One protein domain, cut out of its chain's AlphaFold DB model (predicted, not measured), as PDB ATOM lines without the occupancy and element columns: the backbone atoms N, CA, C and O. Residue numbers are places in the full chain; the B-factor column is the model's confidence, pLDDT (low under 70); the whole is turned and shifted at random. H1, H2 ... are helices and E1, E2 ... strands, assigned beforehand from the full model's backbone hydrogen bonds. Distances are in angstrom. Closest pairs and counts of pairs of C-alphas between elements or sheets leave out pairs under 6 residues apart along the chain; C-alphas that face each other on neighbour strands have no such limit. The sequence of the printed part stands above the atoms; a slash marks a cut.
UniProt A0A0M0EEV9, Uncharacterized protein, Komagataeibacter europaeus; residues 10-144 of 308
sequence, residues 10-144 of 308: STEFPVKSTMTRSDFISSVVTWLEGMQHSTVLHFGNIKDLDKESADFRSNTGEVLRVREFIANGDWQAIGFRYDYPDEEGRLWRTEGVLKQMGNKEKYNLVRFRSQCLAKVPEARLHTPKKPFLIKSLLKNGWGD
ATOM      1  N   SER A  10      48.460 -36.058 -45.061       94.88
ATOM      2  CA  SER A  10      47.098 -36.244 -45.556       94.88
ATOM      3  C   SER A  10      46.478 -37.493 -44.944       94.88
ATOM      4  O   SER A  10      47.122 -38.540 -44.846       94.88
ATOM      5  N   THR A  11      45.218 -37.392 -44.536       96.62
ATOM      6  CA  THR A  11      44.402 -38.553 -44.189       96.62
ATOM      7  C   THR A  11      42.938 -38.300 -44.508       96.62
ATOM      8  O   THR A  11      42.489 -37.165 -44.615       96.62
ATOM      9  N   GLU A  12      42.191 -39.381 -44.631       96.19
ATOM     10  CA  GLU A  12      40.753 -39.383 -44.851       96.19
ATOM     11  C   GLU A  12      40.188 -40.671 -44.258       96.19
ATOM     12  O   GLU A  12      40.855 -41.707 -44.288       96.19
ATOM     13  N   PHE A  13      39.007 -40.611 -43.671       95.94
ATOM     14  CA  PHE A  13      38.362 -41.788 -43.107       95.94
ATOM     15  C   PHE A  13      36.864 -41.544 -42.916       95.94
ATOM     16  O   PHE A  13      36.432 -40.388 -42.838       95.94
ATOM     17  N   PRO A  14      36.072 -42.625 -42.833       95.81
ATOM     18  CA  PRO A  14      34.647 -42.532 -42.590       95.81
ATOM     19  C   PRO A  14      34.356 -42.079 -41.161       95.81
ATOM     20  O   PRO A  14      34.989 -42.516 -40.192       95.81
ATOM     21  N   VAL A  15      33.365 -41.204 -41.053       95.75
ATOM     22  CA  VAL A  15      32.784 -40.718 -39.807       95.75
ATOM     23  C   VAL A  15      31.294 -41.027 -39.779       95.75
ATOM     24  O   VAL A  15      30.661 -41.211 -40.820       95.75
ATOM     25  N   LYS A  16      30.730 -41.112 -38.574       93.81
ATOM     26  CA  LYS A  16      29.328 -41.486 -38.381       93.81
ATOM     27  C   LYS A  16      28.405 -40.498 -39.089       93.81
ATOM     28  O   LYS A  16      28.611 -39.288 -39.023       93.81
ATOM     29  N   SER A  17      27.329 -41.012 -39.682       89.56
ATOM     30  CA  SER A  17      26.309 -40.191 -40.348       89.56
ATOM     31  C   SER A  17      25.602 -39.207 -39.412       89.56
ATOM     32  O   SER A  17      25.093 -38.189 -39.866       89.56
ATOM     33  N   THR A  18      25.608 -39.482 -38.105       90.31
ATOM     34  CA  THR A  18      25.044 -38.607 -37.071       90.31
ATOM     35  C   THR A  18      25.903 -37.377 -36.770       90.31
ATOM     36  O   THR A  18      25.456 -36.518 -36.020       90.31
ATOM     37  N   MET A  19      27.128 -37.290 -37.304       91.12
ATOM     38  CA  MET A  19      27.992 -36.123 -37.128       91.12
ATOM     39  C   MET A  19      27.435 -34.940 -37.913       91.12
ATOM     40  O   MET A  19      27.333 -34.984 -39.142       91.12
ATOM     41  N   THR A  20      27.093 -33.873 -37.202       89.69
ATOM     42  CA  THR A  20      26.555 -32.665 -37.818       89.69
ATOM     43  C   THR A  20      27.670 -31.728 -38.272       89.69
ATOM     44  O   THR A  20      28.817 -31.781 -37.818       89.69
ATOM     45  N   ARG A  21      27.299 -30.794 -39.146       90.38
ATOM     46  CA  ARG A  21      28.078 -29.596 -39.459       90.38
ATOM     47  C   ARG A  21      28.600 -28.897 -38.197       90.38
ATOM     48  O   ARG A  21      29.784 -28.571 -38.118       90.38
ATOM     49  N   SER A  22      27.727 -28.681 -37.215       90.25
ATOM     50  CA  SER A  22      28.061 -27.955 -35.988       90.25
ATOM     51  C   SER A  22      29.058 -28.722 -35.122       90.25
ATOM     52  O   SER A  22      29.956 -28.103 -34.556       90.25
ATOM     53  N   ASP A  23      28.984 -30.056 -35.079       92.19
ATOM     54  CA  ASP A  23      29.973 -30.890 -34.379       92.19
ATOM     55  C   ASP A  23      31.374 -30.733 -34.985       92.19
ATOM     56  O   ASP A  23      32.382 -30.660 -34.272       92.19
ATOM     57  N   PHE A  24      31.447 -30.648 -36.316       93.69
ATOM     58  CA  PHE A  24      32.705 -30.444 -37.025       93.69
ATOM     59  C   PHE A  24      33.297 -29.063 -36.751       93.69
ATOM     60  O   PHE A  24      34.459 -28.976 -36.351       93.69
ATOM     61  N   ILE A  25      32.506 -27.997 -36.891       92.69
ATOM     62  CA  ILE A  25      32.958 -26.627 -36.604       92.69
ATOM     63  C   ILE A  25      33.347 -26.464 -35.134       92.69
ATOM     64  O   ILE A  25      34.415 -25.928 -34.849       92.69
ATOM     65  N   SER A  26      32.567 -27.018 -34.206       91.44
ATOM     66  CA  SER A  26      32.901 -27.013 -32.774       91.44
ATOM     67  C   SER A  26      34.243 -27.692 -32.502       91.44
ATOM     68  O   SER A  26      35.034 -27.222 -31.682       91.44
ATOM     69  N   SER A  27      34.544 -28.771 -33.230       92.50
ATOM     70  CA  SER A  27      35.838 -29.448 -33.130       92.50
ATOM     71  C   SER A  27      36.982 -28.550 -33.623       92.50
ATOM     72  O   SER A  27      38.034 -28.511 -32.982       92.50
ATOM     73  N   VAL A  28      36.783 -27.799 -34.717       93.38
ATOM     74  CA  VAL A  28      37.763 -26.826 -35.244       93.38
ATOM     75  C   VAL A  28      38.014 -25.703 -34.241       93.38
ATOM     76  O   VAL A  28      39.172 -25.409 -33.954       93.38
ATOM     77  N   VAL A  29      36.952 -25.124 -33.674       91.75
ATOM     78  CA  VAL A  29      37.042 -24.071 -32.651       91.75
ATOM     79  C   VAL A  29      37.829 -24.568 -31.440       91.75
ATOM     80  O   VAL A  29      38.859 -23.988 -31.111       91.75
ATOM     81  N   THR A  30      37.439 -25.714 -30.872       91.31
ATOM     82  CA  THR A  30      38.127 -26.326 -29.717       91.31
ATOM     83  C   THR A  30      39.613 -26.566 -30.000       91.31
ATOM     84  O   THR A  30      40.469 -26.397 -29.132       91.31
ATOM     85  N   TRP A  31      39.944 -26.997 -31.220       93.38
ATOM     86  CA  TRP A  31      41.331 -27.209 -31.617       93.38
ATOM     87  C   TRP A  31      42.124 -25.898 -31.661       93.38
ATOM     88  O   TRP A  31      43.235 -25.865 -31.132       93.38
ATOM     89  N   LEU A  32      41.569 -24.841 -32.258       92.44
ATOM     90  CA  LEU A  32      42.225 -23.537 -32.369       92.44
ATOM     91  C   LEU A  32      42.355 -22.827 -31.015       92.44
ATOM     92  O   LEU A  32      43.391 -22.219 -30.768       92.44
ATOM     93  N   GLU A  33      41.364 -22.942 -30.129       90.31
ATOM     94  CA  GLU A  33      41.431 -22.428 -28.749       90.31
ATOM     95  C   GLU A  33      42.497 -23.151 -27.914       90.31
ATOM     96  O   GLU A  33      43.152 -22.554 -27.064       90.31
ATOM     97  N   GLY A  34      42.714 -24.443 -28.177       88.38
ATOM     98  CA  GLY A  34      43.767 -25.228 -27.533       88.38
ATOM     99  C   GLY A  34      45.182 -24.949 -28.058       88.38
ATOM    100  O   GLY A  34      46.146 -25.500 -27.520       88.38
ATOM    101  N   MET A  35      45.343 -24.142 -29.113       88.25
ATOM    102  CA  MET A  35      46.655 -23.787 -29.657       88.25
ATOM    103  C   MET A  35      47.237 -22.575 -28.924       88.25
ATOM    104  O   MET A  35      46.751 -21.461 -29.068       88.25
ATOM    105  N   GLN A  36      48.354 -22.780 -28.218       81.69
ATOM    106  CA  GLN A  36      48.997 -21.774 -27.357       81.69
ATOM    107  C   GLN A  36      49.290 -20.417 -28.031       81.69
ATOM    108  O   GLN A  36      49.297 -19.393 -27.356       81.69
ATOM    109  N   HIS A  37      49.552 -20.406 -29.340       82.62
ATOM    110  CA  HIS A  37      49.954 -19.205 -30.085       82.62
ATOM    111  C   HIS A  37      48.956 -18.790 -31.174       82.62
ATOM    112  O   HIS A  37      49.272 -17.915 -31.973       82.62
ATOM    113  N   SER A  38      47.787 -19.432 -31.237       86.69
ATOM    114  CA  SER A  38      46.728 -19.060 -32.177       86.69
ATOM    115  C   SER A  38      45.926 -17.895 -31.609       86.69
ATOM    116  O   SER A  38      45.524 -17.915 -30.448       86.69
ATOM    117  N   THR A  39      45.667 -16.884 -32.432       88.81
ATOM    118  CA  THR A  39      44.860 -15.709 -32.058       88.81
ATOM    119  C   THR A  39      43.735 -15.424 -33.049       88.81
ATOM    120  O   THR A  39      42.989 -14.459 -32.879       88.81
ATOM    121  N   VAL A  40      43.568 -16.266 -34.076       89.00
ATOM    122  CA  VAL A  40      42.597 -16.059 -35.165       89.00
ATOM    123  C   VAL A  40      41.145 -15.913 -34.693       89.00
ATOM    124  O   VAL A  40      40.365 -15.206 -35.326       89.00
ATOM    125  N   LEU A  41      40.784 -16.532 -33.564       88.25
ATOM    126  CA  LEU A  41      39.434 -16.462 -32.997       88.25
ATOM    127  C   LEU A  41      39.206 -15.233 -32.099       88.25
ATOM    128  O   LEU A  41      38.061 -14.930 -31.788       88.25
ATOM    129  N   HIS A  42      40.253 -14.497 -31.703       83.19
ATOM    130  CA  HIS A  42      40.116 -13.329 -30.818       83.19
ATOM    131  C   HIS A  42      39.516 -12.102 -31.519       83.19
ATOM    132  O   HIS A  42      38.957 -11.227 -30.865       83.19
ATOM    133  N   PHE A  43      39.659 -12.022 -32.843       67.31
ATOM    134  CA  PHE A  43      39.350 -10.820 -33.623       67.31
ATOM    135  C   PHE A  43      38.070 -10.939 -34.462       67.31
ATOM    136  O   PHE A  43      37.743 -10.019 -35.208       67.31
ATOM    137  N   GLY A  44      37.329 -12.045 -34.344       64.75
ATOM    138  CA  GLY A  44      36.058 -12.238 -35.039       64.75
ATOM    139  C   GLY A  44      34.959 -12.733 -34.107       64.75
ATOM    140  O   GLY A  44      35.219 -13.304 -33.050       64.75
ATOM    141  N   ASN A  45      33.706 -12.522 -34.500       74.81
ATOM    142  CA  ASN A  45      32.575 -13.057 -33.760       74.81
ATOM    143  C   ASN A  45      32.430 -14.543 -34.092       74.81
ATOM    144  O   ASN A  45      32.083 -14.875 -35.218       74.81
ATOM    145  N   ILE A  46      32.664 -15.438 -33.128       77.50
ATOM    146  CA  ILE A  46      32.590 -16.900 -33.324       77.50
ATOM    147  C   ILE A  46      31.259 -17.334 -33.967       77.50
ATOM    148  O   ILE A  46      31.251 -18.274 -34.758       77.50
ATOM    149  N   LYS A  47      30.158 -16.603 -33.727       75.81
ATOM    150  CA  LYS A  47      28.852 -16.854 -34.368       75.81
ATOM    151  C   LYS A  47      28.883 -16.732 -35.897       75.81
ATOM    152  O   LYS A  47      28.026 -17.284 -36.572       75.81
ATOM    153  N   ASP A  48      29.861 -16.035 -36.468       79.75
ATOM    154  CA  ASP A  48      30.026 -15.933 -37.919       79.75
ATOM    155  C   ASP A  48      30.518 -17.242 -38.552       79.75
ATOM    156  O   ASP A  48      30.360 -17.416 -39.758       79.75
ATOM    157  N   LEU A  49      31.056 -18.185 -37.768       78.38
ATOM    158  CA  LEU A  49      31.376 -19.537 -38.246       78.38
ATOM    159  C   LEU A  49      30.121 -20.356 -38.572       78.38
ATOM    160  O   LEU A  49      30.224 -21.352 -39.284       78.38
ATOM    161  N   ASP A  50      28.946 -19.919 -38.102       75.00
ATOM    162  CA  ASP A  50      27.660 -20.504 -38.473       75.00
ATOM    163  C   ASP A  50      27.140 -20.005 -39.829       75.00
ATOM    164  O   ASP A  50      26.095 -20.470 -40.282       75.00
ATOM    165  N   LYS A  51      27.856 -19.114 -40.519       81.06
ATOM    166  CA  LYS A  51      27.521 -18.693 -41.887       81.06
ATOM    167  C   LYS A  51      28.067 -19.684 -42.920       81.06
ATOM    168  O   LYS A  51      29.084 -20.332 -42.689       81.06
ATOM    169  N   GLU A  52      27.461 -19.711 -44.110       80.81
ATOM    170  CA  GLU A  52      27.932 -20.530 -45.247       80.81
ATOM    171  C   GLU A  52      29.381 -20.210 -45.661       80.81
ATOM    172  O   GLU A  52      30.107 -21.031 -46.225       80.81
ATOM    173  N   SER A  53      29.821 -18.980 -45.397       86.94
ATOM    174  CA  SER A  53      31.179 -18.525 -45.647       86.94
ATOM    175  C   SER A  53      31.638 -17.604 -44.527       86.94
ATOM    176  O   SER A  53      30.990 -16.598 -44.242       86.94
ATOM    177  N   ALA A  54      32.813 -17.901 -43.975       88.81
ATOM    178  CA  ALA A  54      33.477 -17.062 -42.986       88.81
ATOM    179  C   ALA A  54      34.971 -16.868 -43.320       88.81
ATOM    180  O   ALA A  54      35.604 -17.749 -43.914       88.81
ATOM    181  N   ASP A  55      35.530 -15.706 -42.977       91.88
ATOM    182  CA  ASP A  55      36.960 -15.370 -43.091       91.88
ATOM    183  C   ASP A  55      37.350 -14.584 -41.832       91.88
ATOM    184  O   ASP A  55      36.841 -13.492 -41.590       91.88
ATOM    185  N   PHE A  56      38.198 -15.187 -41.004       91.56
ATOM    186  CA  PHE A  56      38.720 -14.619 -39.768       91.56
ATOM    187  C   PHE A  56      40.205 -14.361 -39.953       91.56
ATOM    188  O   PHE A  56      40.929 -15.207 -40.490       91.56
ATOM    189  N   ARG A  57      40.661 -13.202 -39.481       93.06
ATOM    190  CA  ARG A  57      42.054 -12.772 -39.593       93.06
ATOM    191  C   ARG A  57      42.540 -12.217 -38.274       93.06
ATOM    192  O   ARG A  57      41.855 -11.399 -37.668       93.06
ATOM    193  N   SER A  58      43.724 -12.643 -37.858       91.38
ATOM    194  CA  SER A  58      44.418 -12.029 -36.729       91.38
ATOM    195  C   SER A  58      45.376 -10.929 -37.194       91.38
ATOM    196  O   SER A  58      45.797 -10.876 -38.354       91.38
ATOM    197  N   ASN A  59      45.813 -10.102 -36.246       87.81
ATOM    198  CA  ASN A  59      46.896  -9.137 -36.456       87.81
ATOM    199  C   ASN A  59      48.278  -9.802 -36.631       87.81
ATOM    200  O   ASN A  59      49.208  -9.157 -37.101       87.81
ATOM    201  N   THR A  60      48.415 -11.085 -36.277       87.44
ATOM    202  CA  THR A  60      49.632 -11.892 -36.488       87.44
ATOM    203  C   THR A  60      49.714 -12.479 -37.905       87.44
ATOM    204  O   THR A  60      50.695 -13.131 -38.250       87.44
ATOM    205  N   GLY A  61      48.702 -12.239 -38.749       91.00
ATOM    206  CA  GLY A  61      48.641 -12.735 -40.125       91.00
ATOM    207  C   GLY A  61      48.040 -14.138 -40.265       91.00
ATOM    208  O   GLY A  61      48.083 -14.706 -41.359       91.00
ATOM    209  N   GLU A  62      47.470 -14.694 -39.193       95.06
ATOM    210  CA  GLU A  62      46.709 -15.941 -39.248       95.06
ATOM    211  C   GLU A  62      45.410 -15.732 -40.023       95.06
ATOM    212  O   GLU A  62      44.768 -14.685 -39.908       95.06
ATOM    213  N   VAL A  63      44.993 -16.743 -40.785       95.62
ATOM    214  CA  VAL A  63      43.734 -16.697 -41.535       95.62
ATOM    215  C   VAL A  63      42.984 -18.012 -41.387       95.62
ATOM    216  O   VAL A  63      43.486 -19.062 -41.781       95.62
ATOM    217  N   LEU A  64      41.751 -17.951 -40.887       96.56
ATOM    218  CA  LEU A  64      40.806 -19.065 -40.885       96.56
ATOM    219  C   LEU A  64      39.701 -18.771 -41.895       96.56
ATOM    220  O   LEU A  64      38.991 -17.777 -41.792       96.56
ATOM    221  N   ARG A  65      39.525 -19.665 -42.864       96.12
ATOM    222  CA  ARG A  65      38.403 -19.633 -43.803       96.12
ATOM    223  C   ARG A  65      37.530 -20.841 -43.570       96.12
ATOM    224  O   ARG A  65      38.057 -21.945 -43.507       96.12
ATOM    225  N   VAL A  66      36.222 -20.633 -43.529       95.75
ATOM    226  CA  VAL A  66      35.216 -21.700 -43.504       95.75
ATOM    227  C   VAL A  66      34.339 -21.561 -44.734       95.75
ATOM    228  O   VAL A  66      33.982 -20.445 -45.117       95.75
ATOM    229  N   ARG A  67      34.053 -22.676 -45.400       95.19
ATOM    230  CA  ARG A  67      33.150 -22.724 -46.550       95.19
ATOM    231  C   ARG A  67      32.212 -23.901 -46.406       95.19
ATOM    232  O   ARG A  67      32.637 -24.995 -46.045       95.19
ATOM    233  N   GLU A  68      30.962 -23.658 -46.736       94.00
ATOM    234  CA  GLU A  68      29.895 -24.636 -46.767       94.00
ATOM    235  C   GLU A  68      29.358 -24.740 -48.189       94.00
ATOM    236  O   GLU A  68      29.241 -23.747 -48.905       94.00
ATOM    237  N   PHE A  69      29.060 -25.963 -48.604       93.25
ATOM    238  CA  PHE A  69      28.393 -26.253 -49.856       93.25
ATOM    239  C   PHE A  69      27.002 -26.794 -49.554       93.25
ATOM    240  O   PHE A  69      26.867 -27.855 -48.942       93.25
ATOM    241  N   ILE A  70      25.983 -26.065 -50.006       89.19
ATOM    242  CA  ILE A  70      24.570 -26.420 -49.873       89.19
ATOM    243  C   ILE A  70      24.035 -26.791 -51.254       89.19
ATOM    244  O   ILE A  70      24.241 -26.068 -52.230       89.19
ATOM    245  N   ALA A  71      23.319 -27.909 -51.332       85.50
ATOM    246  CA  ALA A  71      22.598 -28.318 -52.527       85.50
ATOM    247  C   ALA A  71      21.186 -28.760 -52.144       85.50
ATOM    248  O   ALA A  71      20.998 -29.486 -51.174       85.50
ATOM    249  N   ASN A  72      20.191 -28.332 -52.923       81.75
ATOM    250  CA  ASN A  72      18.774 -28.651 -52.699       81.75
ATOM    251  C   ASN A  72      18.238 -28.264 -51.304       81.75
ATOM    252  O   ASN A  72      17.292 -28.876 -50.828       81.75
ATOM    253  N   GLY A  73      18.819 -27.241 -50.668       78.31
ATOM    254  CA  GLY A  73      18.412 -26.776 -49.336       78.31
ATOM    255  C   GLY A  73      19.106 -27.480 -48.168       78.31
ATOM    256  O   GLY A  73      18.970 -27.016 -47.042       78.31
ATOM    257  N   ASP A  74      19.903 -28.518 -48.433       83.69
ATOM    258  CA  ASP A  74      20.652 -29.257 -47.416       83.69
ATOM    259  C   ASP A  74      22.162 -29.068 -47.595       83.69
ATOM    260  O   ASP A  74      22.691 -29.105 -48.715       83.69
ATOM    261  N   TRP A  75      22.888 -28.904 -46.487       86.69
ATOM    262  CA  TRP A  75      24.349 -28.891 -46.519       86.69
ATOM    263  C   TRP A  75      24.873 -30.247 -47.000       86.69
ATOM    264  O   TRP A  75      24.420 -31.295 -46.561       86.69
ATOM    265  N   GLN A  76      25.838 -30.230 -47.911       91.62
ATOM    266  CA  GLN A  76      26.452 -31.430 -48.483       91.62
ATOM    267  C   GLN A  76      27.919 -31.555 -48.083       91.62
ATOM    268  O   GLN A  76      28.459 -32.653 -47.987       91.62
ATOM    269  N   ALA A  77      28.593 -30.431 -47.855       94.31
ATOM    270  CA  ALA A  77      29.951 -30.428 -47.348       94.31
ATOM    271  C   ALA A  77      30.238 -29.144 -46.577       94.31
ATOM    272  O   ALA A  77      29.708 -28.083 -46.894       94.31
ATOM    273  N   ILE A  78      31.123 -29.236 -45.596       95.56
ATOM    274  CA  ILE A  78      31.686 -28.086 -44.904       95.56
ATOM    275  C   ILE A  78      33.179 -28.304 -44.726       95.56
ATOM    276  O   ILE A  78      33.641 -29.415 -44.472       95.56
ATOM    277  N   GLY A  79      33.955 -27.243 -44.865       96.81
ATOM    278  CA  GLY A  79      35.386 -27.316 -44.679       96.81
ATOM    279  C   GLY A  79      35.961 -26.056 -44.082       96.81
ATOM    280  O   GLY A  79      35.315 -25.008 -44.025       96.81
ATOM    281  N   PHE A  80      37.224 -26.161 -43.692       97.31
ATOM    282  CA  PHE A  80      38.032 -25.032 -43.279       97.31
ATOM    283  C   PHE A  80      39.431 -25.085 -43.896       97.31
ATOM    284  O   PHE A  80      39.961 -26.154 -44.209       97.31
ATOM    285  N   ARG A  81      40.053 -23.910 -43.994       97.81
ATOM    286  CA  ARG A  81      41.487 -23.722 -44.207       97.81
ATOM    287  C   ARG A  81      41.999 -22.766 -43.142       97.81
ATOM    288  O   ARG A  81      41.547 -21.626 -43.081       97.81
ATOM    289  N   TYR A  82      42.958 -23.224 -42.354       97.25
ATOM    290  CA  TYR A  82      43.684 -22.422 -41.384       97.25
ATOM    291  C   TYR A  82      45.135 -22.249 -41.832       97.25
ATOM    292  O   TYR A  82      45.845 -23.228 -42.060       97.25
ATOM    293  N   ASP A  83      45.538 -20.995 -41.984       97.06
ATOM    294  CA  ASP A  83      46.854 -20.534 -42.400       97.06
ATOM    295  C   ASP A  83      47.522 -19.849 -41.193       97.06
ATOM    296  O   ASP A  83      47.017 -18.840 -40.709       97.06
ATOM    297  N   TYR A  84      48.646 -20.392 -40.720       95.62
ATOM    298  CA  TYR A  84      49.421 -19.901 -39.574       95.62
ATOM    299  C   TYR A  84      50.865 -19.583 -40.003       95.62
ATOM    300  O   TYR A  84      51.648 -20.512 -40.246       95.62
ATOM    301  N   PRO A  85      51.229 -18.303 -40.192       95.31
ATOM    302  CA  PRO A  85      52.611 -17.915 -40.461       95.31
ATOM    303  C   PRO A  85      53.474 -18.021 -39.196       95.31
ATOM    304  O   PRO A  85      52.973 -17.840 -38.091       95.31
ATOM    305  N   ASP A  86      54.773 -18.281 -39.356       93.19
ATOM    306  CA  ASP A  86      55.740 -18.239 -38.255       93.19
ATOM    307  C   ASP A  86      56.941 -17.323 -38.528       93.19
ATOM    308  O   ASP A  86      57.133 -16.806 -39.632       93.19
ATOM    309  N   GLU A  87      57.754 -17.124 -37.492       91.62
ATOM    310  CA  GLU A  87      58.919 -16.231 -37.500       91.62
ATOM    311  C   GLU A  87      60.069 -16.730 -38.392       91.62
ATOM    312  O   GLU A  87      60.936 -15.952 -38.777       91.62
ATOM    313  N   GLU A  88      60.066 -18.009 -38.779       92.62
ATOM    314  CA  GLU A  88      61.068 -18.597 -39.680       92.62
ATOM    315  C   GLU A  88      60.683 -18.434 -41.164       92.62
ATOM    316  O   GLU A  88      61.272 -19.062 -42.049       92.62
ATOM    317  N   GLY A  89      59.668 -17.612 -41.454       93.31
ATOM    318  CA  GLY A  89      59.196 -17.364 -42.810       93.31
ATOM    319  C   GLY A  89      58.504 -18.581 -43.424       93.31
ATOM    320  O   GLY A  89      58.557 -18.781 -44.643       93.31
ATOM    321  N   ARG A  90      57.851 -19.411 -42.602       95.75
ATOM    322  CA  ARG A  90      57.030 -20.541 -43.052       95.75
ATOM    323  C   ARG A  90      55.551 -20.200 -42.904       95.75
ATOM    324  O   ARG A  90      55.148 -19.407 -42.062       95.75
ATOM    325  N   LEU A  91      54.724 -20.832 -43.728       95.50
ATOM    326  CA  LEU A  91      53.273 -20.843 -43.593       95.50
ATOM    327  C   LEU A  91      52.804 -22.274 -43.345       95.50
ATOM    328  O   LEU A  91      52.910 -23.138 -44.221       95.50
ATOM    329  N   TRP A  92      52.247 -22.507 -42.165       96.00
ATOM    330  CA  TRP A  92      51.599 -23.755 -41.806       96.00
ATOM    331  C   TRP A  92      50.142 -23.709 -42.241       96.00
ATOM    332  O   TRP A  92      49.353 -22.926 -41.724       96.00
ATOM    333  N   ARG A  93      49.783 -24.561 -43.196       97.06
ATOM    334  CA  ARG A  93      48.407 -24.700 -43.672       97.06
ATOM    335  C   ARG A  93      47.815 -25.989 -43.141       97.06
ATOM    336  O   ARG A  93      48.411 -27.044 -43.336       97.06
ATOM    337  N   THR A  94      46.638 -25.916 -42.536       97.25
ATOM    338  CA  THR A  94      45.812 -27.082 -42.213       97.25
ATOM    339  C   THR A  94      44.429 -26.911 -42.816       97.25
ATOM    340  O   THR A  94      43.782 -25.886 -42.637       97.25
ATOM    341  N   GLU A  95      43.983 -27.928 -43.531       97.75
ATOM    342  CA  GLU A  95      42.692 -27.991 -44.197       97.75
ATOM    343  C   GLU A  95      41.935 -29.212 -43.691       97.75
ATOM    344  O   GLU A  95      42.527 -30.274 -43.464       97.75
ATOM    345  N   GLY A  96      40.626 -29.065 -43.536       97.56
ATOM    346  CA  GLY A  96      39.728 -30.159 -43.210       97.56
ATOM    347  C   GLY A  96      38.418 -29.999 -43.958       97.56
ATOM    348  O   GLY A  96      37.878 -28.898 -43.994       97.56
ATOM    349  N   VAL A  97      37.906 -31.079 -44.538       97.38
ATOM    350  CA  VAL A  97      36.605 -31.104 -45.211       97.38
ATOM    351  C   VAL A  97      35.815 -32.295 -44.700       97.38
ATOM    352  O   VAL A  97      36.292 -33.426 -44.749       97.38
ATOM    353  N   LEU A  98      34.612 -32.025 -44.210       96.31
ATOM    354  CA  LEU A  98      33.568 -33.003 -43.964       96.31
ATOM    355  C   LEU A  98      32.620 -32.994 -45.161       96.31
ATOM    356  O   LEU A  98      31.996 -31.976 -45.450       96.31
ATOM    357  N   LYS A  99      32.487 -34.134 -45.827       93.75
ATOM    358  CA  LYS A  99      31.549 -34.340 -46.927       93.75
ATOM    359  C   LYS A  99      30.475 -35.329 -46.483       93.75
ATOM    360  O   LYS A  99      30.796 -36.456 -46.093       93.75
ATOM    361  N   GLN A 100      29.212 -34.920 -46.574       89.50
ATOM    362  CA  GLN A 100      28.100 -35.856 -46.550       89.50
ATOM    363  C   GLN A 100      28.107 -36.665 -47.837       89.50
ATOM    364  O   GLN A 100      28.243 -36.134 -48.941       89.50
ATOM    365  N   MET A 101      27.967 -37.972 -47.696       76.12
ATOM    366  CA  MET A 101      27.775 -38.823 -48.853       76.12
ATOM    367  C   MET A 101      26.284 -38.857 -49.200       76.12
ATOM    368  O   MET A 101      25.448 -39.163 -48.355       76.12
ATOM    369  N   GLY A 102      25.947 -38.509 -50.445       63.72
ATOM    370  CA  GLY A 102      24.576 -38.617 -50.953       63.72
ATOM    371  C   GLY A 102      24.141 -40.078 -51.133       63.72
ATOM    372  O   GLY A 102      24.935 -40.997 -50.957       63.72
ATOM    373  N   ASN A 103      22.902 -40.303 -51.587       56.22
ATOM    374  CA  ASN A 103      22.228 -41.616 -51.673       56.22
ATOM    375  C   ASN A 103      23.002 -42.791 -52.326       56.22
ATOM    376  O   ASN A 103      22.560 -43.932 -52.216       56.22
ATOM    377  N   LYS A 104      24.110 -42.552 -53.039       52.91
ATOM    378  CA  LYS A 104      24.921 -43.592 -53.701       52.91
ATOM    379  C   LYS A 104      26.136 -44.051 -52.900       52.91
ATOM    380  O   LYS A 104      26.683 -45.108 -53.208       52.91
ATOM    381  N   GLU A 105      26.582 -43.282 -51.913       62.25
ATOM    382  CA  GLU A 105      27.801 -43.582 -51.174       62.25
ATOM    383  C   GLU A 105      27.486 -43.789 -49.675       62.25
ATOM    384  O   GLU A 105      26.544 -43.217 -49.140       62.25
ATOM    385  N   LYS A 106      28.206 -44.695 -48.998       70.50
ATOM    386  CA  LYS A 106      27.716 -45.319 -47.749       70.50
ATOM    387  C   LYS A 106      28.097 -44.582 -46.452       70.50
ATOM    388  O   LYS A 106      27.530 -44.904 -45.412       70.50
ATOM    389  N   TYR A 107      29.045 -43.639 -46.481       79.81
ATOM    390  CA  TYR A 107      29.681 -43.097 -45.267       79.81
ATOM    391  C   TYR A 107      29.943 -41.594 -45.356       79.81
ATOM    392  O   TYR A 107      30.504 -41.142 -46.338       79.81
ATOM    393  N   ASN A 108      29.688 -40.803 -44.315       92.31
ATOM    394  CA  ASN A 108      30.231 -39.439 -44.306       92.31
ATOM    395  C   ASN A 108      31.762 -39.509 -44.237       92.31
ATOM    396  O   ASN A 108      32.315 -40.354 -43.534       92.31
ATOM    397  N   LEU A 109      32.459 -38.639 -44.966       94.69
ATOM    398  CA  LEU A 109      33.920 -38.651 -45.026       94.69
ATOM    399  C   LEU A 109      34.489 -37.370 -44.457       94.69
ATOM    400  O   LEU A 109      34.058 -36.278 -44.825       94.69
ATOM    401  N   VAL A 110      35.516 -37.512 -43.627       96.31
ATOM    402  CA  VAL A 110      36.386 -36.396 -43.280       96.31
ATOM    403  C   VAL A 110      37.733 -36.577 -43.960       96.31
ATOM    404  O   VAL A 110      38.306 -37.667 -43.925       96.31
ATOM    405  N   ARG A 111      38.250 -35.509 -44.559       96.12
ATOM    406  CA  ARG A 111      39.589 -35.441 -45.144       96.12
ATOM    407  C   ARG A 111      40.354 -34.291 -44.517       96.12
ATOM    408  O   ARG A 111      39.841 -33.182 -44.425       96.12
ATOM    409  N   PHE A 112      41.587 -34.558 -44.104       97.19
ATOM    410  CA  PHE A 112      42.499 -33.580 -43.529       97.19
ATOM    411  C   PHE A 112      43.797 -33.529 -44.307       97.19
ATOM    412  O   PHE A 112      44.357 -34.567 -44.664       97.19
ATOM    413  N   ARG A 113      44.321 -32.319 -44.484       96.00
ATOM    414  CA  ARG A 113      45.622 -32.079 -45.096       96.00
ATOM    415  C   ARG A 113      46.373 -31.015 -44.313       96.00
ATOM    416  O   ARG A 113      45.804 -29.984 -43.981       96.00
ATOM    417  N   SER A 114      47.659 -31.236 -44.070       95.56
ATOM    418  CA  SER A 114      48.538 -30.207 -43.513       95.56
ATOM    419  C   SER A 114      49.807 -30.063 -44.336       95.56
ATOM    420  O   SER A 114      50.365 -31.050 -44.823       95.56
ATOM    421  N   GLN A 115      50.272 -28.825 -44.496       95.12
ATOM    422  CA  GLN A 115      51.440 -28.460 -45.297       95.12
ATOM    423  C   GLN A 115      52.280 -27.399 -44.577       95.12
ATOM    424  O   GLN A 115      51.750 -26.582 -43.831       95.12
ATOM    425  N   CYS A 116      53.587 -27.408 -44.834       95.00
ATOM    426  CA  CYS A 116      54.511 -26.343 -44.462       95.00
ATOM    427  C   CYS A 116      55.023 -25.725 -45.767       95.00
ATOM    428  O   CYS A 116      55.587 -26.439 -46.599       95.00
ATOM    429  N   LEU A 117      54.752 -24.440 -45.982       93.75
ATOM    430  CA  LEU A 117      55.065 -23.716 -47.213       93.75
ATOM    431  C   LEU A 117      56.111 -22.636 -46.924       93.75
ATOM    432  O   LEU A 117      56.035 -21.973 -45.895       93.75
ATOM    433  N   ALA A 118      57.058 -22.426 -47.836       93.06
ATOM    434  CA  ALA A 118      58.036 -21.349 -47.713       93.06
ATOM    435  C   ALA A 118      57.379 -20.018 -48.099       93.06
ATOM    436  O   ALA A 118      56.743 -19.923 -49.151       93.06
ATOM    437  N   LYS A 119      57.530 -18.992 -47.259       93.19
ATOM    438  CA  LYS A 119      57.205 -17.599 -47.602       93.19
ATOM    439  C   LYS A 119      58.437 -16.811 -48.035       93.19
ATOM    440  O   LYS A 119      58.280 -15.825 -48.749       93.19
ATOM    441  N   VAL A 120      59.626 -17.261 -47.640       91.69
ATOM    442  CA  VAL A 120      60.924 -16.678 -48.005       91.69
ATOM    443  C   VAL A 120      61.878 -17.769 -48.514       91.69
ATOM    444  O   VAL A 120      61.702 -18.931 -48.133       91.69
ATOM    445  N   PRO A 121      62.865 -17.445 -49.372       87.75
ATOM    446  CA  PRO A 121      63.791 -18.431 -49.946       87.75
ATOM    447  C   PRO A 121      64.583 -19.256 -48.919       87.75
ATOM    448  O   PRO A 121      64.899 -20.416 -49.173       87.75
ATOM    449  N   GLU A 122      64.888 -18.684 -47.756       90.12
ATOM    450  CA  GLU A 122      65.709 -19.294 -46.705       90.12
ATOM    451  C   GLU A 122      64.915 -20.237 -45.785       90.12
ATOM    452  O   GLU A 122      65.501 -20.949 -44.963       90.12
ATOM    453  N   ALA A 123      63.583 -20.254 -45.912       90.06
ATOM    454  CA  ALA A 123      62.700 -20.997 -45.026       90.06
ATOM    455  C   ALA A 123      62.954 -22.510 -45.112       90.06
ATOM    456  O   ALA A 123      62.787 -23.147 -46.157       90.06
ATOM    457  N   ARG A 124      63.299 -23.121 -43.975       89.44
ATOM    458  CA  ARG A 124      63.493 -24.573 -43.868       89.44
ATOM    459  C   ARG A 124      62.165 -25.261 -43.584       89.44
ATOM    460  O   ARG A 124      61.608 -25.117 -42.500       89.44
ATOM    461  N   LEU A 125      61.650 -26.024 -44.546       90.12
ATOM    462  CA  LEU A 125      60.360 -26.692 -44.376       90.12
ATOM    463  C   LEU A 125      60.465 -27.919 -43.474       90.12
ATOM    464  O   LEU A 125      61.439 -28.674 -43.498       90.12
ATOM    465  N   HIS A 126      59.390 -28.154 -42.732       89.31
ATOM    466  CA  HIS A 126      59.240 -29.306 -41.857       89.31
ATOM    467  C   HIS A 126      58.021 -30.131 -42.257       89.31
ATOM    468  O   HIS A 126      57.036 -29.612 -42.780       89.31
ATOM    469  N   THR A 127      58.068 -31.432 -41.972       87.75
ATOM    470  CA  THR A 127      56.910 -32.308 -42.158       87.75
ATOM    471  C   THR A 127      55.842 -31.969 -41.114       87.75
ATOM    472  O   THR A 127      56.114 -32.075 -39.911       87.75
ATOM    473  N   PRO A 128      54.623 -31.595 -41.533       89.44
ATOM    474  CA  PRO A 128      53.531 -31.326 -40.612       89.44
ATOM    475  C   PRO A 128      53.158 -32.560 -39.797       89.44
ATOM    476  O   PRO A 128      53.128 -33.685 -40.297       89.44
ATOM    477  N   LYS A 129      52.853 -32.338 -38.519       87.81
ATOM    478  CA  LYS A 129      52.319 -33.378 -37.638       87.81
ATOM    479  C   LYS A 129      50.823 -33.561 -37.901       87.81
ATOM    480  O   LYS A 129      50.156 -32.640 -38.363       87.81
ATOM    481  N   LYS A 130      50.291 -34.732 -37.535       92.06
ATOM    482  CA  LYS A 130      48.844 -34.990 -37.488       92.06
ATOM    483  C   LYS A 130      48.151 -33.897 -36.648       92.06
ATOM    484  O   LYS A 130      48.491 -33.794 -35.464       92.06
ATOM    485  N   PRO A 131      47.187 -33.133 -37.198       91.12
ATOM    486  CA  PRO A 131      46.423 -32.152 -36.432       91.12
ATOM    487  C   PRO A 131      45.745 -32.773 -35.210       91.12
ATOM    488  O   PRO A 131      45.179 -33.868 -35.289       91.12
ATOM    489  N   PHE A 132      45.779 -32.071 -34.073       89.06
ATOM    490  CA  PHE A 132      45.152 -32.552 -32.837       89.06
ATOM    491  C   PHE A 132      43.633 -32.718 -32.990       89.06
ATOM    492  O   PHE A 132      43.068 -33.642 -32.415       89.06
ATOM    493  N   LEU A 133      43.009 -31.920 -33.860       92.19
ATOM    494  CA  LEU A 133      41.607 -32.036 -34.261       92.19
ATOM    495  C   LEU A 133      41.168 -33.475 -34.594       92.19
ATOM    496  O   LEU A 133      40.103 -33.907 -34.163       92.19
ATOM    497  N   ILE A 134      42.004 -34.251 -35.297       95.69
ATOM    498  CA  ILE A 134      41.696 -35.655 -35.623       95.69
ATOM    499  C   ILE A 134      41.528 -36.480 -34.344       95.69
ATOM    500  O   ILE A 134      40.636 -37.314 -34.259       95.69
ATOM    501  N   LYS A 135      42.364 -36.242 -33.328       92.56
ATOM    502  CA  LYS A 135      42.249 -36.937 -32.040       92.56
ATOM    503  C   LYS A 135      40.956 -36.562 -31.325       92.56
ATOM    504  O   LYS A 135      40.306 -37.451 -30.790       92.56
ATOM    505  N   SER A 136      40.577 -35.285 -31.343       91.62
ATOM    506  CA  SER A 136      39.311 -34.831 -30.757       91.62
ATOM    507  C   SER A 136      38.116 -35.531 -31.405       91.62
ATOM    508  O   SER A 136      37.255 -36.038 -30.693       91.62
ATOM    509  N   LEU A 137      38.108 -35.662 -32.738       95.19
ATOM    510  CA  LEU A 137      37.047 -36.383 -33.446       95.19
ATOM    511  C   LEU A 137      36.930 -37.846 -32.995       95.19
ATOM    512  O   LEU A 137      35.830 -38.327 -32.728       95.19
ATOM    513  N   LEU A 138      38.057 -38.551 -32.873       96.25
ATOM    514  CA  LEU A 138      38.059 -39.957 -32.458       96.25
ATOM    515  C   LEU A 138      37.679 -40.134 -30.989       96.25
ATOM    516  O   LEU A 138      36.900 -41.029 -30.673       96.25
ATOM    517  N   LYS A 139      38.159 -39.250 -30.106       92.62
ATOM    518  CA  LYS A 139      37.796 -39.246 -28.683       92.62
ATOM    519  C   LYS A 139      36.298 -39.013 -28.477       92.62
ATOM    520  O   LYS A 139      35.706 -39.618 -27.590       92.62
ATOM    521  N   ASN A 140      35.685 -38.193 -29.329       91.81
ATOM    522  CA  ASN A 140      34.242 -37.950 -29.336       91.81
ATOM    523  C   ASN A 140      33.448 -39.085 -30.015       91.81
ATOM    524  O   ASN A 140      32.232 -39.001 -30.153       91.81
ATOM    525  N   GLY A 141      34.119 -40.161 -30.436       94.06
ATOM    526  CA  GLY A 141      33.478 -41.345 -30.993       94.06
ATOM    527  C   GLY A 141      32.927 -41.145 -32.402       94.06
ATOM    528  O   GLY A 141      32.025 -41.889 -32.788       94.06
ATOM    529  N   TRP A 142      33.439 -40.175 -33.168       95.81
ATOM    530  CA  TRP A 142      32.952 -39.895 -34.522       95.81
ATOM    531  C   TRP A 142      33.468 -40.856 -35.594       95.81
ATOM    532  O   TRP A 142      32.893 -40.896 -36.675       95.81
ATOM    533  N   GLY A 143      34.511 -41.645 -35.316       96.44
ATOM    534  CA  GLY A 143      34.998 -42.663 -36.249       96.44
ATOM    535  C   GLY A 143      33.943 -43.735 -36.550       96.44
ATOM    536  O   GLY A 143      33.275 -44.226 -35.636       96.44
ATOM    537  N   ASP A 144      33.790 -44.088 -37.827       95.94
ATOM    538  CA  ASP A 144      32.848 -45.120 -38.289       95.94
ATOM    539  C   ASP A 144      33.584 -46.388 -38.764       95.94
ATOM    540  O   ASP A 144      34.790 -46.550 -38.561       95.94
TER     541      ASP A 144
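Overview. This is residues 10 to 144 of the 308 residues of an uncharacterized protein of Komagataeibacter europaeus (UniProt A0A0M0EEV9). Picture one twisted sheet of six strands with helices over one face, the other face bare. H1 covers the middle of the sheet along E4, H3 lies beyond it over E6, and short H2 lies over the edge strand E2. The printed part has 135 residues, with three named helices and six named strands in the order E1 H1 H2 E2 E3 E4 E5 E6 H3; the class is mixed, helices and strands. The sheet's order is E1 E6 E5 E4 E3 E2, all antiparallel. The whole is compact, with a radius of gyration of the C-alphas of 15.5 A, yet elongated, spanning 49 by 30 by 26 A.

Along the chain. Find C-alpha 10 at (47.098, -36.244, -45.556); from there E1, residues 10 to 15, runs 16.1 A. H1, residues 21 to 33, covers 18.6 A, and H2, residues 46 to 50, follows with 8.0 A. Then come E2, residues 53 to 57, 13.7 A; E3, residues 63 to 71, 26.5 A; and E4, residues 74 to 85, 34.6 A from C-alpha 74 at (20.652, -29.257, -47.416). E5, residues 90 to 99, covers 29.2 A and E6, residues 108 to 118, 33.3 A. H3, residues 132 to 139, covers 10.8 A and ends with C-alpha 139 at (37.796, -39.246, -28.683).

Arrangement. Start at edge strand E1: N 11 and O 112 of E6 are within hydrogen-bond range at 3.0 A. E2 to E6 form a meander, each strand the antiparallel neighbour of the one before; look for N 54 and O 66 at 3.0 A between E2 and E3, N 65 and O 81 at 2.8 A between E3 and E4, N 82 and O 94 at 2.8 A between E4 and E5, and N 95 and O 113 at 2.8 A between E5 and E6. H1 and H3 make two layers with the sheet, helices on one face of it. H1 runs along E4 at a height over the sheet of 9.8 A. Its residues 27 to 31 touch H3 at a steep tilt of 51 degrees, opposite ways, the closest C-alphas being those of Trp 31 and Leu 133, 5.5 A. H2 is on the same face, over E2. In H1 and H3 every O i to N i+4 pair is within hydrogen-bond range; H2 has 0 of 1, but 2 of 2 O i to N i+3 pairs.

Size, cuts and confidence. The C-alphas farthest apart, of Asn 103 and Glu 122, are 49.1 A apart. The printed part has no cut. The links H1 to H2 and E6 to H3 are long. Look for pLDDT under 70 at residues 43 to 44 and 102 to 105.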